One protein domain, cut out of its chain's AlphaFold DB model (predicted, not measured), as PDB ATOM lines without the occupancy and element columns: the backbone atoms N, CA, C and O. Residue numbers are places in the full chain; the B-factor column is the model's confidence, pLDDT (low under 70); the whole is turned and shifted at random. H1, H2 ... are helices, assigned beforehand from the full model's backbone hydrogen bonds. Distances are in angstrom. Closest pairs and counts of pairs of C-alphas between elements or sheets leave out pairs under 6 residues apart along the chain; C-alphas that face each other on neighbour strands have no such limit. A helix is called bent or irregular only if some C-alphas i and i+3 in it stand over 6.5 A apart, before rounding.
ATOM      1  N   ARG A 259     216.312 139.641 229.669       89.50
ATOM      2  CA  ARG A 259     215.281 138.946 228.919       89.50
ATOM      3  C   ARG A 259     214.066 138.651 229.801       89.50
ATOM      4  O   ARG A 259     214.153 137.941 230.798       89.50
ATOM      5  N   THR A 260     212.908 139.141 229.369       93.06
ATOM      6  CA  THR A 260     211.593 138.866 229.969       93.06
ATOM      7  C   THR A 260     210.708 138.072 229.009       93.06
ATOM      8  O   THR A 260     211.001 137.990 227.813       93.06
ATOM      9  N   VAL A 261     209.582 137.551 229.502       92.88
ATOM     10  CA  VAL A 261     208.537 136.951 228.656       92.88
ATOM     11  C   VAL A 261     208.008 137.996 227.660       92.88
ATOM     12  O   VAL A 261     207.669 139.123 228.037       92.88
ATOM     13  N   ASN A 262     207.965 137.647 226.369       94.44
ATOM     14  CA  ASN A 262     207.459 138.524 225.314       94.44
ATOM     15  C   ASN A 262     206.017 138.157 224.931       94.44
ATOM     16  O   ASN A 262     205.789 137.242 224.139       94.44
ATOM     17  N   MET A 263     205.039 138.919 225.429       91.88
ATOM     18  CA  MET A 263     203.613 138.649 225.190       91.88
ATOM     19  C   MET A 263     203.209 138.708 223.707       91.88
ATOM     20  O   MET A 263     202.467 137.850 223.241       91.88
ATOM     21  N   ALA A 264     203.790 139.605 222.905       93.00
ATOM     22  CA  ALA A 264     203.527 139.645 221.460       93.00
ATOM     23  C   ALA A 264     204.030 138.380 220.731       93.00
ATOM     24  O   ALA A 264     203.559 138.008 219.653       93.00
ATOM     25  N   LYS A 265     205.033 137.696 221.288       94.31
ATOM     26  CA  LYS A 265     205.467 136.387 220.795       94.31
ATOM     27  C   LYS A 265     204.525 135.279 221.262       94.31
ATOM     28  O   LYS A 265     204.215 134.409 220.456       94.31
ATOM     29  N   VAL A 266     204.063 135.336 222.507       93.56
ATOM     30  CA  VAL A 266     203.087 134.400 223.083       93.56
ATOM     31  C   VAL A 266     201.794 134.375 222.259       93.56
ATOM     32  O   VAL A 266     201.364 133.303 221.844       93.56
ATOM     33  N   GLU A 267     201.233 135.536 221.912       91.12
ATOM     34  CA  GLU A 267     200.033 135.637 221.063       91.12
ATOM     35  C   GLU A 267     200.235 134.994 219.683       91.12
ATOM     36  O   GLU A 267     199.392 134.239 219.198       91.12
ATOM     37  N   ARG A 268     201.399 135.220 219.058       92.56
ATOM     38  CA  ARG A 268     201.751 134.564 217.786       92.56
ATOM     39  C   ARG A 268     201.914 133.051 217.926       92.56
ATOM     40  O   ARG A 268     201.729 132.334 216.947       92.56
ATOM     41  N   LEU A 269     202.297 132.562 219.103       91.62
ATOM     42  CA  LEU A 269     202.422 131.133 219.385       91.62
ATOM     43  C   LEU A 269     201.068 130.486 219.692       91.62
ATOM     44  O   LEU A 269     200.898 129.316 219.369       91.62
ATOM     45  N   ALA A 270     200.104 131.237 220.228       88.62
ATOM     46  CA  ALA A 270     198.770 130.739 220.561       88.62
ATOM     47  C   ALA A 270     197.996 130.193 219.350       88.62
ATOM     48  O   ALA A 270     197.202 129.262 219.475       88.62
ATOM     49  N   SER A 271     198.264 130.715 218.150       84.50
ATOM     50  CA  SER A 271     197.655 130.229 216.906       84.50
ATOM     51  C   SER A 271     198.325 128.972 216.332       84.50
ATOM     52  O   SER A 271     197.731 128.280 215.500       84.50
ATOM     53  N   ARG A 272     199.547 128.635 216.764       87.62
ATOM     54  CA  ARG A 272     200.318 127.508 216.220       87.62
ATOM     55  C   ARG A 272     199.934 126.190 216.896       87.62
ATOM     56  O   ARG A 272     199.672 126.141 218.094       87.62
ATOM     57  N   ASN A 273     199.937 125.096 216.126       74.56
ATOM     58  CA  ASN A 273     199.843 123.749 216.695       74.56
ATOM     59  C   ASN A 273     201.030 123.538 217.641       74.56
ATOM     60  O   ASN A 273     202.187 123.585 217.218       74.56
ATOM     61  N   ALA A 274     200.734 123.319 218.916       80.62
ATOM     62  CA  ALA A 274     201.728 123.151 219.954       80.62
ATOM     63  C   ALA A 274     201.455 121.827 220.677       80.62
ATOM     64  O   ALA A 274     200.318 121.548 221.048       80.62
ATOM     65  N   TYR A 275     202.491 121.005 220.836       90.06
ATOM     66  CA  TYR A 275     202.422 119.742 221.568       90.06
ATOM     67  C   TYR A 275     202.856 119.994 223.023       90.06
ATOM     68  O   TYR A 275     204.066 120.085 223.264       90.06
ATOM     69  N   PRO A 276     201.914 120.171 223.976       91.00
ATOM     70  CA  PRO A 276     202.216 120.508 225.375       91.00
ATOM     71  C   PRO A 276     203.166 119.502 226.017       91.00
ATOM     72  O   PRO A 276     204.114 119.915 226.672       91.00
ATOM     73  N   SER A 277     203.014 118.209 225.719       91.50
ATOM     74  CA  SER A 277     203.896 117.146 226.215       91.50
ATOM     75  C   SER A 277     205.374 117.407 225.915       91.50
ATOM     76  O   SER A 277     206.198 117.389 226.821       91.50
ATOM     77  N   VAL A 278     205.720 117.742 224.668       91.62
ATOM     78  CA  VAL A 278     207.112 118.009 224.264       91.62
ATOM     79  C   VAL A 278     207.672 119.248 224.969       91.62
ATOM     80  O   VAL A 278     208.848 119.282 225.333       91.62
ATOM     81  N   MET A 279     206.843 120.275 225.156       93.44
ATOM     82  CA  MET A 279     207.242 121.497 225.859       93.44
ATOM     83  C   MET A 279     207.455 121.240 227.351       93.44
ATOM     84  O   MET A 279     208.456 121.696 227.896       93.44
ATOM     85  N   LEU A 280     206.568 120.465 227.978       93.31
ATOM     86  CA  LEU A 280     206.662 120.059 229.378       93.31
ATOM     87  C   LEU A 280     207.888 119.179 229.636       93.31
ATOM     88  O   LEU A 280     208.581 119.398 230.624       93.31
ATOM     89  N   THR A 281     208.227 118.253 228.731       93.31
ATOM     90  CA  THR A 281     209.463 117.462 228.844       93.31
ATOM     91  C   THR A 281     210.690 118.367 228.838       93.31
ATOM     92  O   THR A 281     211.518 118.282 229.738       93.31
ATOM     93  N   LYS A 282     210.792 119.297 227.878       93.88
ATOM     94  CA  LYS A 282     211.917 120.247 227.833       93.88
ATOM     95  C   LYS A 282     211.968 121.148 229.063       93.88
ATOM     96  O   LYS A 282     213.045 121.388 229.595       93.88
ATOM     97  N   TYR A 283     210.813 121.638 229.507       93.94
ATOM     98  CA  TYR A 283     210.682 122.443 230.715       93.94
ATOM     99  C   TYR A 283     211.197 121.683 231.948       93.94
ATOM    100  O   TYR A 283     212.053 122.195 232.664       93.94
ATOM    101  N   LYS A 284     210.767 120.428 232.131       92.75
ATOM    102  CA  LYS A 284     211.230 119.537 233.204       92.75
ATOM    103  C   LYS A 284     212.741 119.317 233.157       92.75
ATOM    104  O   LYS A 284     213.385 119.405 234.195       92.75
ATOM    105  N   GLU A 285     213.315 119.051 231.981       93.50
ATOM    106  CA  GLU A 285     214.767 118.862 231.854       93.50
ATOM    107  C   GLU A 285     215.554 120.115 232.247       93.50
ATOM    108  O   GLU A 285     216.586 120.007 232.901       93.50
ATOM    109  N   ILE A 286     215.044 121.305 231.923       93.25
ATOM    110  CA  ILE A 286     215.670 122.568 232.320       93.25
ATOM    111  C   ILE A 286     215.583 122.778 233.838       93.25
ATOM    112  O   ILE A 286     216.566 123.189 234.448       93.25
ATOM    113  N   LEU A 287     214.450 122.450 234.467       89.50
ATOM    114  CA  LEU A 287     214.287 122.558 235.923       89.50
ATOM    115  C   LEU A 287     215.173 121.595 236.723       89.50
ATOM    116  O   LEU A 287     215.447 121.842 237.895       89.50
ATOM    117  N   LYS A 288     215.625 120.493 236.115       88.94
ATOM    118  CA  LYS A 288     216.577 119.571 236.752       88.94
ATOM    119  C   LYS A 288     217.995 120.145 236.835       88.94
ATOM    120  O   LYS A 288     218.817 119.589 237.563       88.94
ATOM    121  N   ILE A 289     218.306 121.200 236.079       89.75
ATOM    122  CA  ILE A 289     219.637 121.808 236.074       89.75
ATOM    123  C   ILE A 289     219.807 122.590 237.387       89.75
ATOM    124  O   ILE A 289     219.039 123.517 237.635       89.75
ATOM    125  N   PRO A 290     220.800 122.251 238.232       85.19
ATOM    126  CA  PRO A 290     220.966 122.888 239.541       85.19
ATOM    127  C   PRO A 290     221.344 124.371 239.435       85.19
ATOM    128  O   PRO A 290     220.980 125.159 240.298       85.19
ATOM    129  N   GLU A 291     222.053 124.746 238.369       87.38
ATOM    130  CA  GLU A 291     222.474 126.115 238.078       87.38
ATOM    131  C   GLU A 291     222.137 126.431 236.615       87.38
ATOM    132  O   GLU A 291     222.785 125.923 235.697       87.38
ATOM    133  N   LEU A 292     221.102 127.241 236.376       88.50
ATOM    134  CA  LEU A 292     220.718 127.631 235.019       88.50
ATOM    135  C   LEU A 292     221.715 128.648 234.445       88.50
ATOM    136  O   LEU A 292     221.823 129.775 234.929       88.50
ATOM    137  N   MET A 293     222.396 128.283 233.359       91.00
ATOM    138  CA  MET A 293     223.265 129.205 232.625       91.00
ATOM    139  C   MET A 293     222.429 130.166 231.762       91.00
ATOM    140  O   MET A 293     221.275 129.891 231.439       91.00
ATOM    141  N   GLU A 294     223.024 131.261 231.275       90.81
ATOM    142  CA  GLU A 294     222.342 132.237 230.394       90.81
ATOM    143  C   GLU A 294     221.670 131.580 229.170       90.81
ATOM    144  O   GLU A 294     220.562 131.943 228.760       90.81
ATOM    145  N   ARG A 295     222.319 130.554 228.606       92.81
ATOM    146  CA  ARG A 295     221.759 129.756 227.508       92.81
ATOM    147  C   ARG A 295     220.487 129.020 227.935       92.81
ATOM    148  O   ARG A 295     219.510 129.031 227.184       92.81
ATOM    149  N   ASP A 296     220.506 128.413 229.116       93.38
ATOM    150  CA  ASP A 296     219.408 127.609 229.649       93.38
ATOM    151  C   ASP A 296     218.232 128.504 230.030       93.38
ATOM    152  O   ASP A 296     217.102 128.200 229.669       93.38
ATOM    153  N   ILE A 297     218.498 129.679 230.611       92.25
ATOM    154  CA  ILE A 297     217.504 130.741 230.836       92.25
ATOM    155  C   ILE A 297     216.814 131.127 229.523       92.25
ATOM    156  O   ILE A 297     215.591 131.272 229.445       92.25
ATOM    157  N   GLY A 298     217.595 131.302 228.456       93.69
ATOM    158  CA  GLY A 298     217.059 131.673 227.156       93.69
ATOM    159  C   GLY A 298     216.138 130.612 226.546       93.69
ATOM    160  O   GLY A 298     215.170 130.969 225.857       93.69
ATOM    161  N   GLU A 299     216.431 129.334 226.784       95.44
ATOM    162  CA  GLU A 299     215.592 128.204 226.376       95.44
ATOM    163  C   GLU A 299     214.390 128.018 227.310       95.44
ATOM    164  O   GLU A 299     213.290 127.743 226.828       95.44
ATOM    165  N   PHE A 300     214.569 128.268 228.608       94.44
ATOM    166  CA  PHE A 300     213.529 128.259 229.632       94.44
ATOM    167  C   PHE A 300     212.420 129.248 229.287       94.44
ATOM    168  O   PHE A 300     211.281 128.844 229.064       94.44
ATOM    169  N   ILE A 301     212.770 130.526 229.100       94.88
ATOM    170  CA  ILE A 301     211.819 131.573 228.698       94.88
ATOM    171  C   ILE A 301     211.140 131.195 227.377       94.88
ATOM    172  O   ILE A 301     209.943 131.407 227.215       94.88
ATOM    173  N   ARG A 302     211.872 130.589 226.430       95.06
ATOM    174  CA  ARG A 302     211.288 130.133 225.160       95.06
ATOM    175  C   ARG A 302     210.252 129.022 225.377       95.06
ATOM    176  O   ARG A 302     209.241 129.045 224.679       95.06
ATOM    177  N   GLN A 303     210.464 128.072 226.293       95.44
ATOM    178  CA  GLN A 303     209.448 127.056 226.602       95.44
ATOM    179  C   GLN A 303     208.251 127.661 227.333       95.44
ATOM    180  O   GLN A 303     207.122 127.364 226.953       95.44
ATOM    181  N   VAL A 304     208.483 128.557 228.296       95.00
ATOM    182  CA  VAL A 304     207.420 129.270 229.023       95.00
ATOM    183  C   VAL A 304     206.538 130.059 228.057       95.00
ATOM    184  O   VAL A 304     205.323 129.922 228.096       95.00
ATOM    185  N   GLU A 305     207.123 130.800 227.110       95.50
ATOM    186  CA  GLU A 305     206.367 131.531 226.082       95.50
ATOM    187  C   GLU A 305     205.487 130.606 225.226       95.50
ATOM    188  O   GLU A 305     204.382 130.979 224.831       95.50
ATOM    189  N   ARG A 306     205.967 129.394 224.915       95.38
ATOM    190  CA  ARG A 306     205.204 128.421 224.123       95.38
ATOM    191  C   ARG A 306     204.108 127.743 224.944       95.38
ATOM    192  O   ARG A 306     203.018 127.560 224.411       95.38
ATOM    193  N   LEU A 307     204.372 127.411 226.210       94.62
ATOM    194  CA  LEU A 307     203.369 126.879 227.139       94.62
ATOM    195  C   LEU A 307     202.274 127.909 227.412       94.62
ATOM    196  O   LEU A 307     201.098 127.571 227.342       94.62
ATOM    197  N   LEU A 308     202.642 129.173 227.621       93.81
ATOM    198  CA  LEU A 308     201.688 130.264 227.810       93.81
ATOM    199  C   LEU A 308     200.854 130.493 226.543       93.81
ATOM    200  O   LEU A 308     199.643 130.673 226.623       93.81
ATOM    201  N   GLY A 309     201.475 130.408 225.361       93.25
ATOM    202  CA  GLY A 309     200.757 130.470 224.087       93.25
ATOM    203  C   GLY A 309     199.767 129.313 223.934       93.25
ATOM    204  O   GLY A 309     198.616 129.530 223.564       93.25
ATOM    205  N   TYR A 310     200.182 128.089 224.274       93.31
ATOM    206  CA  TYR A 310     199.299 126.922 224.300       93.31
ATOM    207  C   TYR A 310     198.120 127.117 225.268       93.31
ATOM    208  O   TYR A 310     196.976 126.896 224.869       93.31
ATOM    209  N   ALA A 311     198.387 127.593 226.490       91.50
ATOM    210  CA  ALA A 311     197.369 127.884 227.496       91.50
ATOM    211  C   ALA A 311     196.331 128.896 226.979       91.50
ATOM    212  O   ALA A 311     195.132 128.652 227.072       91.50
ATOM    213  N   LEU A 312     196.791 129.983 226.353       89.62
ATOM    214  CA  LEU A 312     195.933 131.045 225.822       89.62
ATOM    215  C   LEU A 312     195.124 130.633 224.585       89.62
ATOM    216  O   LEU A 312     193.991 131.073 224.418       89.62
ATOM    217  N   GLY A 313     195.707 129.840 223.683       88.19
ATOM    218  CA  GLY A 313     195.101 129.569 222.375       88.19
ATOM    219  C   GLY A 313     194.378 128.232 222.245       88.19
ATOM    220  O   GLY A 313     193.461 128.102 221.435       88.19
ATOM    221  N   ARG A 314     194.823 127.203 222.972       84.62
ATOM    222  CA  ARG A 314     194.490 125.796 222.673       84.62
ATOM    223  C   ARG A 314     194.052 124.977 223.875       84.62
ATOM    224  O   ARG A 314     193.533 123.886 223.673       84.62
ATOM    225  N   MET A 315     194.219 125.484 225.091       83.44
ATOM    226  CA  MET A 315     193.776 124.793 226.305       83.44
ATOM    227  C   MET A 315     192.246 124.789 226.463       83.44
ATOM    228  O   MET A 315     191.738 124.174 227.393       83.44
ATOM    229  N   ALA A 316     191.501 125.417 225.540       69.94
ATOM    230  CA  ALA A 316     190.044 125.393 225.512       69.94
ATOM    231  C   ALA A 316     189.510 123.952 225.488       69.94
ATOM    232  O   ALA A 316     189.724 123.177 224.549       69.94
ATOM    233  N   VAL A 317     188.786 123.616 226.550       66.44
ATOM    234  CA  VAL A 317     188.408 122.253 226.912       66.44
ATOM    235  C   VAL A 317     187.138 121.864 226.132       66.44
ATOM    236  O   VAL A 317     186.073 121.680 226.711       66.44
ATOM    237  N   THR A 318     187.194 121.808 224.793       70.56
ATOM    238  CA  THR A 318     186.018 121.416 223.986       70.56
ATOM    239  C   THR A 318     185.899 119.898 223.910       70.56
ATOM    240  O   THR A 318     186.459 119.247 223.031       70.56
ATOM    241  N   TYR A 319     185.138 119.315 224.837       73.69
ATOM    242  CA  TYR A 319     184.861 117.878 224.836       73.69
ATOM    243  C   TYR A 319     183.426 117.604 224.442       73.69
ATOM    244  O   TYR A 319     182.476 118.224 224.921       73.69
ATOM    245  N   LYS A 320     183.252 116.608 223.572       76.81
ATOM    246  CA  LYS A 320     181.938 116.007 223.383       76.81
ATOM    247  C   LYS A 320     181.585 115.272 224.672       76.81
ATOM    248  O   LYS A 320     182.370 114.466 225.166       76.81
ATOM    249  N   ARG A 321     180.373 115.518 225.172       69.81
ATOM    250  CA  ARG A 321     179.806 114.999 226.434       69.81
ATOM    251  C   ARG A 321     179.908 113.474 226.620       69.81
ATOM    252  O   ARG A 321     179.664 112.981 227.712       69.81
ATOM    253  N   SER A 322     180.245 112.723 225.574       74.06
ATOM    254  CA  SER A 322     180.334 111.265 225.567       74.06
ATOM    255  C   SER A 322     181.734 110.683 225.809       74.06
ATOM    256  O   SER A 322     181.856 109.462 225.812       74.06
ATOM    257  N   GLN A 323     182.787 111.489 226.002       84.88
ATOM    258  CA  GLN A 323     184.146 110.971 226.229       84.88
ATOM    259  C   GLN A 323     184.754 111.486 227.534       84.88
ATOM    260  O   GLN A 323     185.531 112.440 227.544       84.88
ATOM    261  N   ALA A 324     184.419 110.814 228.637       83.88
ATOM    262  CA  ALA A 324     184.981 111.108 229.953       83.88
ATOM    263  C   ALA A 324     186.518 111.003 229.972       83.88
ATOM    264  O   ALA A 324     187.167 111.875 230.535       83.88
ATOM    265  N   SER A 325     187.105 110.004 229.302       83.62
ATOM    266  CA  SER A 325     188.568 109.849 229.213       83.62
ATOM    267  C   SER A 325     189.246 111.059 228.570       83.62
ATOM    268  O   SER A 325     190.199 111.598 229.112       83.62
ATOM    269  N   CYS A 326     188.686 111.546 227.464       82.38
ATOM    270  CA  CYS A 326     189.197 112.704 226.738       82.38
ATOM    271  C   CYS A 326     189.151 113.970 227.613       82.38
ATOM    272  O   CYS A 326     190.110 114.734 227.650       82.38
ATOM    273  N   ALA A 327     188.074 114.151 228.388       84.50
ATOM    274  CA  ALA A 327     187.965 115.248 229.349       84.50
ATOM    275  C   ALA A 327     188.968 115.123 230.513       84.50
ATOM    276  O   ALA A 327     189.506 116.134 230.960       84.50
ATOM    277  N   ILE A 328     189.241 113.905 230.991       86.12
ATOM    278  CA  ILE A 328     190.252 113.653 232.029       86.12
ATOM    279  C   ILE A 328     191.648 114.013 231.510       86.12
ATOM    280  O   ILE A 328     192.355 114.763 232.179       86.12
ATOM    281  N   ASP A 329     192.018 113.558 230.310       85.94
ATOM    282  CA  ASP A 329     193.320 113.862 229.700       85.94
ATOM    283  C   ASP A 329     193.508 115.373 229.505       85.94
ATOM    284  O   ASP A 329     194.578 115.927 229.757       85.94
ATOM    285  N   ALA A 330     192.437 116.059 229.113       86.75
ATOM    286  CA  ALA A 330     192.399 117.506 228.962       86.75
ATOM    287  C   ALA A 330     192.655 118.266 230.249       86.75
ATOM    288  O   ALA A 330     193.472 119.181 230.285       86.75
ATOM    289  N   LEU A 331     191.903 117.897 231.287       87.75
ATOM    290  CA  LEU A 331     191.982 118.501 232.601       87.75
ATOM    291  C   LEU A 331     193.360 118.237 233.191       87.75
ATOM    292  O   LEU A 331     194.000 119.171 233.661       87.75
ATOM    293  N   GLY A 332     193.856 117.002 233.086       90.31
ATOM    294  CA  GLY A 332     195.214 116.647 233.484       90.31
ATOM    295  C   GLY A 332     196.258 117.513 232.779       90.31
ATOM    296  O   GLY A 332     197.121 118.094 233.434       90.31
ATOM    297  N   MET A 333     196.144 117.681 231.458       90.88
ATOM    298  CA  MET A 333     197.058 118.531 230.691       90.88
ATOM    299  C   MET A 333     196.963 120.010 231.084       90.88
ATOM    300  O   MET A 333     197.991 120.685 231.180       90.88
ATOM    301  N   ALA A 334     195.753 120.514 231.328       89.38
ATOM    302  CA  ALA A 334     195.529 121.880 231.780       89.38
ATOM    303  C   ALA A 334     196.162 122.112 233.158       89.38
ATOM    304  O   ALA A 334     196.927 123.061 233.317       89.38
ATOM    305  N   PHE A 335     195.934 121.214 234.122       89.69
ATOM    306  CA  PHE A 335     196.523 121.310 235.457       89.69
ATOM    307  C   PHE A 335     198.050 121.270 235.420       89.69
ATOM    308  O   PHE A 335     198.681 122.136 236.013       89.69
ATOM    309  N   ILE A 336     198.649 120.332 234.679       91.81
ATOM    310  CA  ILE A 336     200.113 120.242 234.566       91.81
ATOM    311  C   ILE A 336     200.691 121.487 233.879       91.81
ATOM    312  O   ILE A 336     201.742 121.986 234.273       91.81
ATOM    313  N   THR A 337     200.012 122.017 232.856       92.81
ATOM    314  CA  THR A 337     200.449 123.247 232.177       92.81
ATOM    315  C   THR A 337     200.387 124.449 233.118       92.81
ATOM    316  O   THR A 337     201.332 125.233 233.155       92.81
ATOM    317  N   LEU A 338     199.303 124.592 233.882       91.38
ATOM    318  CA  LEU A 338     199.140 125.673 234.854       91.38
ATOM    319  C   LEU A 338     200.161 125.574 235.989       91.38
ATOM    320  O   LEU A 338     200.752 126.589 236.342       91.38
ATOM    321  N   ASP A 339     200.417 124.372 236.503       90.25
ATOM    322  CA  ASP A 339     201.432 124.118 237.528       90.25
ATOM    323  C   ASP A 339     202.843 124.468 237.028       90.25
ATOM    324  O   ASP A 339     203.574 125.219 237.676       90.25
ATOM    325  N   ALA A 340     203.193 124.037 235.811       92.25
ATOM    326  CA  ALA A 340     204.464 124.388 235.177       92.25
ATOM    327  C   ALA A 340     204.596 125.903 234.943       92.25
ATOM    328  O   ALA A 340     205.664 126.481 235.150       92.25
ATOM    329  N   LEU A 341     203.522 126.575 234.522       92.88
ATOM    330  CA  LEU A 341     203.524 128.027 234.376       92.88
ATOM    331  C   LEU A 341     203.684 128.706 235.737       92.88
ATOM    332  O   LEU A 341     204.537 129.576 235.860       92.88
ATOM    333  N   TYR A 342     202.953 128.291 236.769       90.81
ATOM    334  CA  TYR A 342     203.089 128.846 238.115       90.81
ATOM    335  C   TYR A 342     204.522 128.699 238.643       90.81
ATOM    336  O   TYR A 342     205.148 129.695 239.005       90.81
ATOM    337  N   CYS A 343     205.101 127.499 238.549       90.25
ATOM    338  CA  CYS A 343     206.503 127.260 238.892       90.25
ATOM    339  C   CYS A 343     207.447 128.181 238.105       90.25
ATOM    340  O   CYS A 343     208.385 128.746 238.663       90.25
ATOM    341  N   ALA A 344     207.189 128.384 236.809       91.50
ATOM    342  CA  ALA A 344     207.981 129.303 236.003       91.50
ATOM    343  C   ALA A 344     207.847 130.761 236.451       91.50
ATOM    344  O   ALA A 344     208.823 131.506 236.397       91.50
ATOM    345  N   ALA A 345     206.654 131.165 236.881       91.00
ATOM    346  CA  ALA A 345     206.381 132.498 237.391       91.00
ATOM    347  C   ALA A 345     207.203 132.779 238.651       91.00
ATOM    348  O   ALA A 345     207.781 133.857 238.770       91.00
ATOM    349  N   GLU A 346     207.274 131.803 239.558       88.75
ATOM    350  CA  GLU A 346     208.075 131.896 240.779       88.75
ATOM    351  C   GLU A 346     209.571 131.980 240.467       88.75
ATOM    352  O   GLU A 346     210.253 132.875 240.960       88.75
ATOM    353  N   ILE A 347     210.074 131.143 239.555       88.44
ATOM    354  CA  ILE A 347     211.492 131.157 239.152       88.44
ATOM    355  C   ILE A 347     211.883 132.478 238.476       88.44
ATOM    356  O   ILE A 347     212.991 132.979 238.662       88.44
ATOM    357  N   LEU A 348     210.990 133.050 237.665       88.62
ATOM    358  CA  LEU A 348     211.236 134.318 236.975       88.62
ATOM    359  C   LEU A 348     211.036 135.543 237.882       88.62
ATOM    360  O   LEU A 348     211.479 136.635 237.511       88.62
ATOM    361  N   GLY A 349     210.356 135.395 239.024       88.81
ATOM    362  CA  GLY A 349     209.973 136.497 239.906       88.81
ATOM    363  C   GLY A 349     209.252 137.613 239.143       88.81
ATOM    364  O   GLY A 349     208.404 137.352 238.284       88.81
ATOM    365  N   ASP A 350     209.654 138.862 239.377       86.44
ATOM    366  CA  ASP A 350     209.079 140.065 238.746       86.44
ATOM    367  C   ASP A 350     209.156 140.064 237.206       86.44
ATOM    368  O   ASP A 350     208.407 140.757 236.518       86.44
ATOM    369  N   ARG A 351     210.052 139.263 236.614       82.00
ATOM    370  CA  ARG A 351     210.260 139.212 235.154       82.00
ATOM    371  C   ARG A 351     209.227 138.368 234.430       82.00
ATOM    372  O   ARG A 351     209.134 138.442 233.199       82.00
ATOM    373  N   SER A 352     208.484 137.554 235.173       84.25
ATOM    374  CA  SER A 352     207.363 136.791 234.634       84.25
ATOM    375  C   SER A 352     206.266 137.709 234.103       84.25
ATOM    376  O   SER A 352     205.585 137.314 233.159       84.25
ATOM    377  N   LYS A 353     206.145 138.933 234.646       84.75
ATOM    378  CA  LYS A 353     205.012 139.834 234.416       84.75
ATOM    379  C   LYS A 353     203.692 139.143 234.760       84.75
ATOM    380  O   LYS A 353     202.805 139.075 233.906       84.75
ATOM    381  N   LYS A 354     203.588 138.565 235.970       82.31
ATOM    382  CA  LYS A 354     202.398 137.813 236.428       82.31
ATOM    383  C   LYS A 354     201.108 138.614 236.219       82.31
ATOM    384  O   LYS A 354     200.080 138.035 235.904       82.31
ATOM    385  N   GLU A 355     201.181 139.941 236.296       82.25
ATOM    386  CA  GLU A 355     200.072 140.870 236.060       82.25
ATOM    387  C   GLU A 355     199.534 140.885 234.616       82.25
ATOM    388  O   GLU A 355     198.459 141.414 234.363       82.25
ATOM    389  N   HIS A 356     200.267 140.309 233.661       79.56
ATOM    390  CA  HIS A 356     199.854 140.173 232.261       79.56
ATOM    391  C   HIS A 356     199.485 138.738 231.885       79.56
ATOM    392  O   HIS A 356     199.164 138.465 230.723       79.56
ATOM    393  N   TRP A 357     199.604 137.797 232.820       80.56
ATOM    394  CA  TRP A 357     199.195 136.427 232.559       80.56
ATOM    395  C   TRP A 357     197.676 136.405 232.479       80.56
ATOM    396  O   TRP A 357     197.036 137.260 233.090       80.56
ATOM    397  N   PRO A 358     197.083 135.494 231.688       68.25
ATOM    398  CA  PRO A 358     195.639 135.373 231.668       68.25
ATOM    399  C   PRO A 358     195.163 135.172 233.102       68.25
ATOM    400  O   PRO A 358     195.382 134.114 233.694       68.25
ATOM    401  N   GLU A 359     194.523 136.200 233.660       65.00
ATOM    402  CA  GLU A 359     193.626 135.997 234.780       65.00
ATOM    403  C   GLU A 359     192.652 134.916 234.326       65.00
ATOM    404  O   GLU A 359     192.220 134.925 233.164       65.00
ATOM    405  N   ARG A 367     177.109 133.939 227.162       48.81
ATOM    406  CA  ARG A 367     177.187 132.941 226.061       48.81
ATOM    407  C   ARG A 367     176.956 131.477 226.435       48.81
ATOM    408  O   ARG A 367     177.309 130.582 225.663       48.81
ATOM    409  N   LEU A 368     176.285 131.205 227.549       47.47
ATOM    410  CA  LEU A 368     175.859 129.851 227.910       47.47
ATOM    411  C   LEU A 368     174.551 129.438 227.210       47.47
ATOM    412  O   LEU A 368     173.545 129.161 227.853       47.47
ATOM    413  N   GLU A 369     174.584 129.287 225.886       45.28
ATOM    414  CA  GLU A 369     173.698 128.330 225.215       45.28
ATOM    415  C   GLU A 369     174.545 127.220 224.575       45.28
ATOM    416  O   GLU A 369     174.939 127.276 223.414       45.28
ATOM    417  N   GLY A 370     174.836 126.182 225.367       46.75
ATOM    418  CA  GLY A 370     175.029 124.828 224.832       46.75
ATOM    419  C   GLY A 370     176.389 124.147 225.009       46.75
ATOM    420  O   GLY A 370     176.490 122.966 224.682       46.75
ATOM    421  N   GLY A 371     177.414 124.806 225.554       41.22
ATOM    422  CA  GLY A 371     178.719 124.177 225.793       41.22
ATOM    423  C   GLY A 371     179.323 124.605 227.123       41.22
ATOM    424  O   GLY A 371     179.559 125.788 227.326       41.22
ATOM    425  N   ILE A 372     179.576 123.647 228.020       37.50
ATOM    426  CA  ILE A 372     180.421 123.884 229.195       37.50
ATOM    427  C   ILE A 372     181.846 124.016 228.661       37.50
ATOM    428  O   ILE A 372     182.412 123.034 228.179       37.50
ATOM    429  N   VAL A 373     182.382 125.230 228.691       45.41
ATOM    430  CA  VAL A 373     183.796 125.508 228.440       45.41
ATOM    431  C   VAL A 373     184.383 125.873 229.799       45.41
ATOM    432  O   VAL A 373     183.849 126.756 230.467       45.41
ATOM    433  N   LEU A 374     185.377 125.099 230.240       44.12
ATOM    434  CA  LEU A 374     186.071 125.289 231.517       44.12
ATOM    435  C   LEU A 374     187.012 126.490 231.485       44.12
ATOM    436  O   LEU A 374     187.576 126.769 230.398       44.12
TER     437      LEU A 374
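AT A GLANCE: This is residues 259 to 359 and 367 to 374 of the 374 residues of an uncharacterized protein of Eimeria mitis (UniProt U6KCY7). Three helices, H2, H3 and H4, make an elongated up-and-down bundle in which each touches the other two, their centres set in a triangle, and a short first helix, H1, packs steeply on the later part of H3. The long H4 crosses H2 and H3 with residues within 333 to 344, while its beginning reaches past them towards one end of the domain, and it kinks near residue 346. The printed part has 109 residues with four named helices, in the order H1, H2, H3, H4, and no named strand; the class is all helix. The whole is compact, with a radius of gyration of the C-alphas of 15.0 A, and it spans 48 by 26 by 23 A.

IN THESE COORDINATES: H1 is residues 263 to 270, beginning at C-alpha 263 at (203.613, 138.649, 225.190). H2 is residues 276 to 287 and measures 16.2 A from first to last C-alpha. H3 is residues 294 to 313, 28.5 A long, from C-alpha 294 at (222.342, 132.237, 230.394). H4 is residues 324 to 352, 34.4 A long, and ends at C-alpha 352 at (207.363, 136.791, 234.634). H4 is irregular: C-alphas 347 and 350 are 9.2 A apart, against about 5 A in a regular helix.

HOW THE PARTS SIT: H3 is the hub and touches the three other helices. H1 touches H3 at its residues 305 to 313 alone, at a steep tilt of 59 degrees and the same way; the closest C-alphas, of Ala 270 and Gly 309, are 4.1 A apart. H2 and H3 form a helical hairpin at a shallow tilt of 29 degrees, opposite ways, and touch closest at the C-alphas of Met 279 and Gln 303, 6.0 A apart. H3 and H4 form a second helical hairpin at a steep tilt of 44 degrees, opposite ways; residues 304 to 311 of H3 touch residues 334 to 344 of H4, with the C-alphas of Val 304 and Leu 341 closest at 6.7 A. H2 touches H4 at residues 333 to 340 alone, the same way at 37 degrees, only just a steep tilt; the closest C-alphas, of Leu 280 and Thr 337, are 7.5 A apart. H1 is apart from H4 and from H2. In H2 and H3 every O i to N i+4 pair is within hydrogen-bond range; in H1 it is 3 of 4 and in H4 22 of 25.

THE WHOLE: The two C-alphas farthest apart, of Glu 291 and Glu 369, are 50.5 A apart. Residues 360 to 366 are not printed, and C-alphas 359 and 367 are 18.9 A apart across this cut. The link from H1 to H2 is tight, those from H2 to H3 and H3 to H4 are short, and no link is long. The mean pLDDT of the printed part is 84.9; residues 316 to 317, 321, 358 to 359 and 367 to 374, the last being the chain's last residue, are under 70.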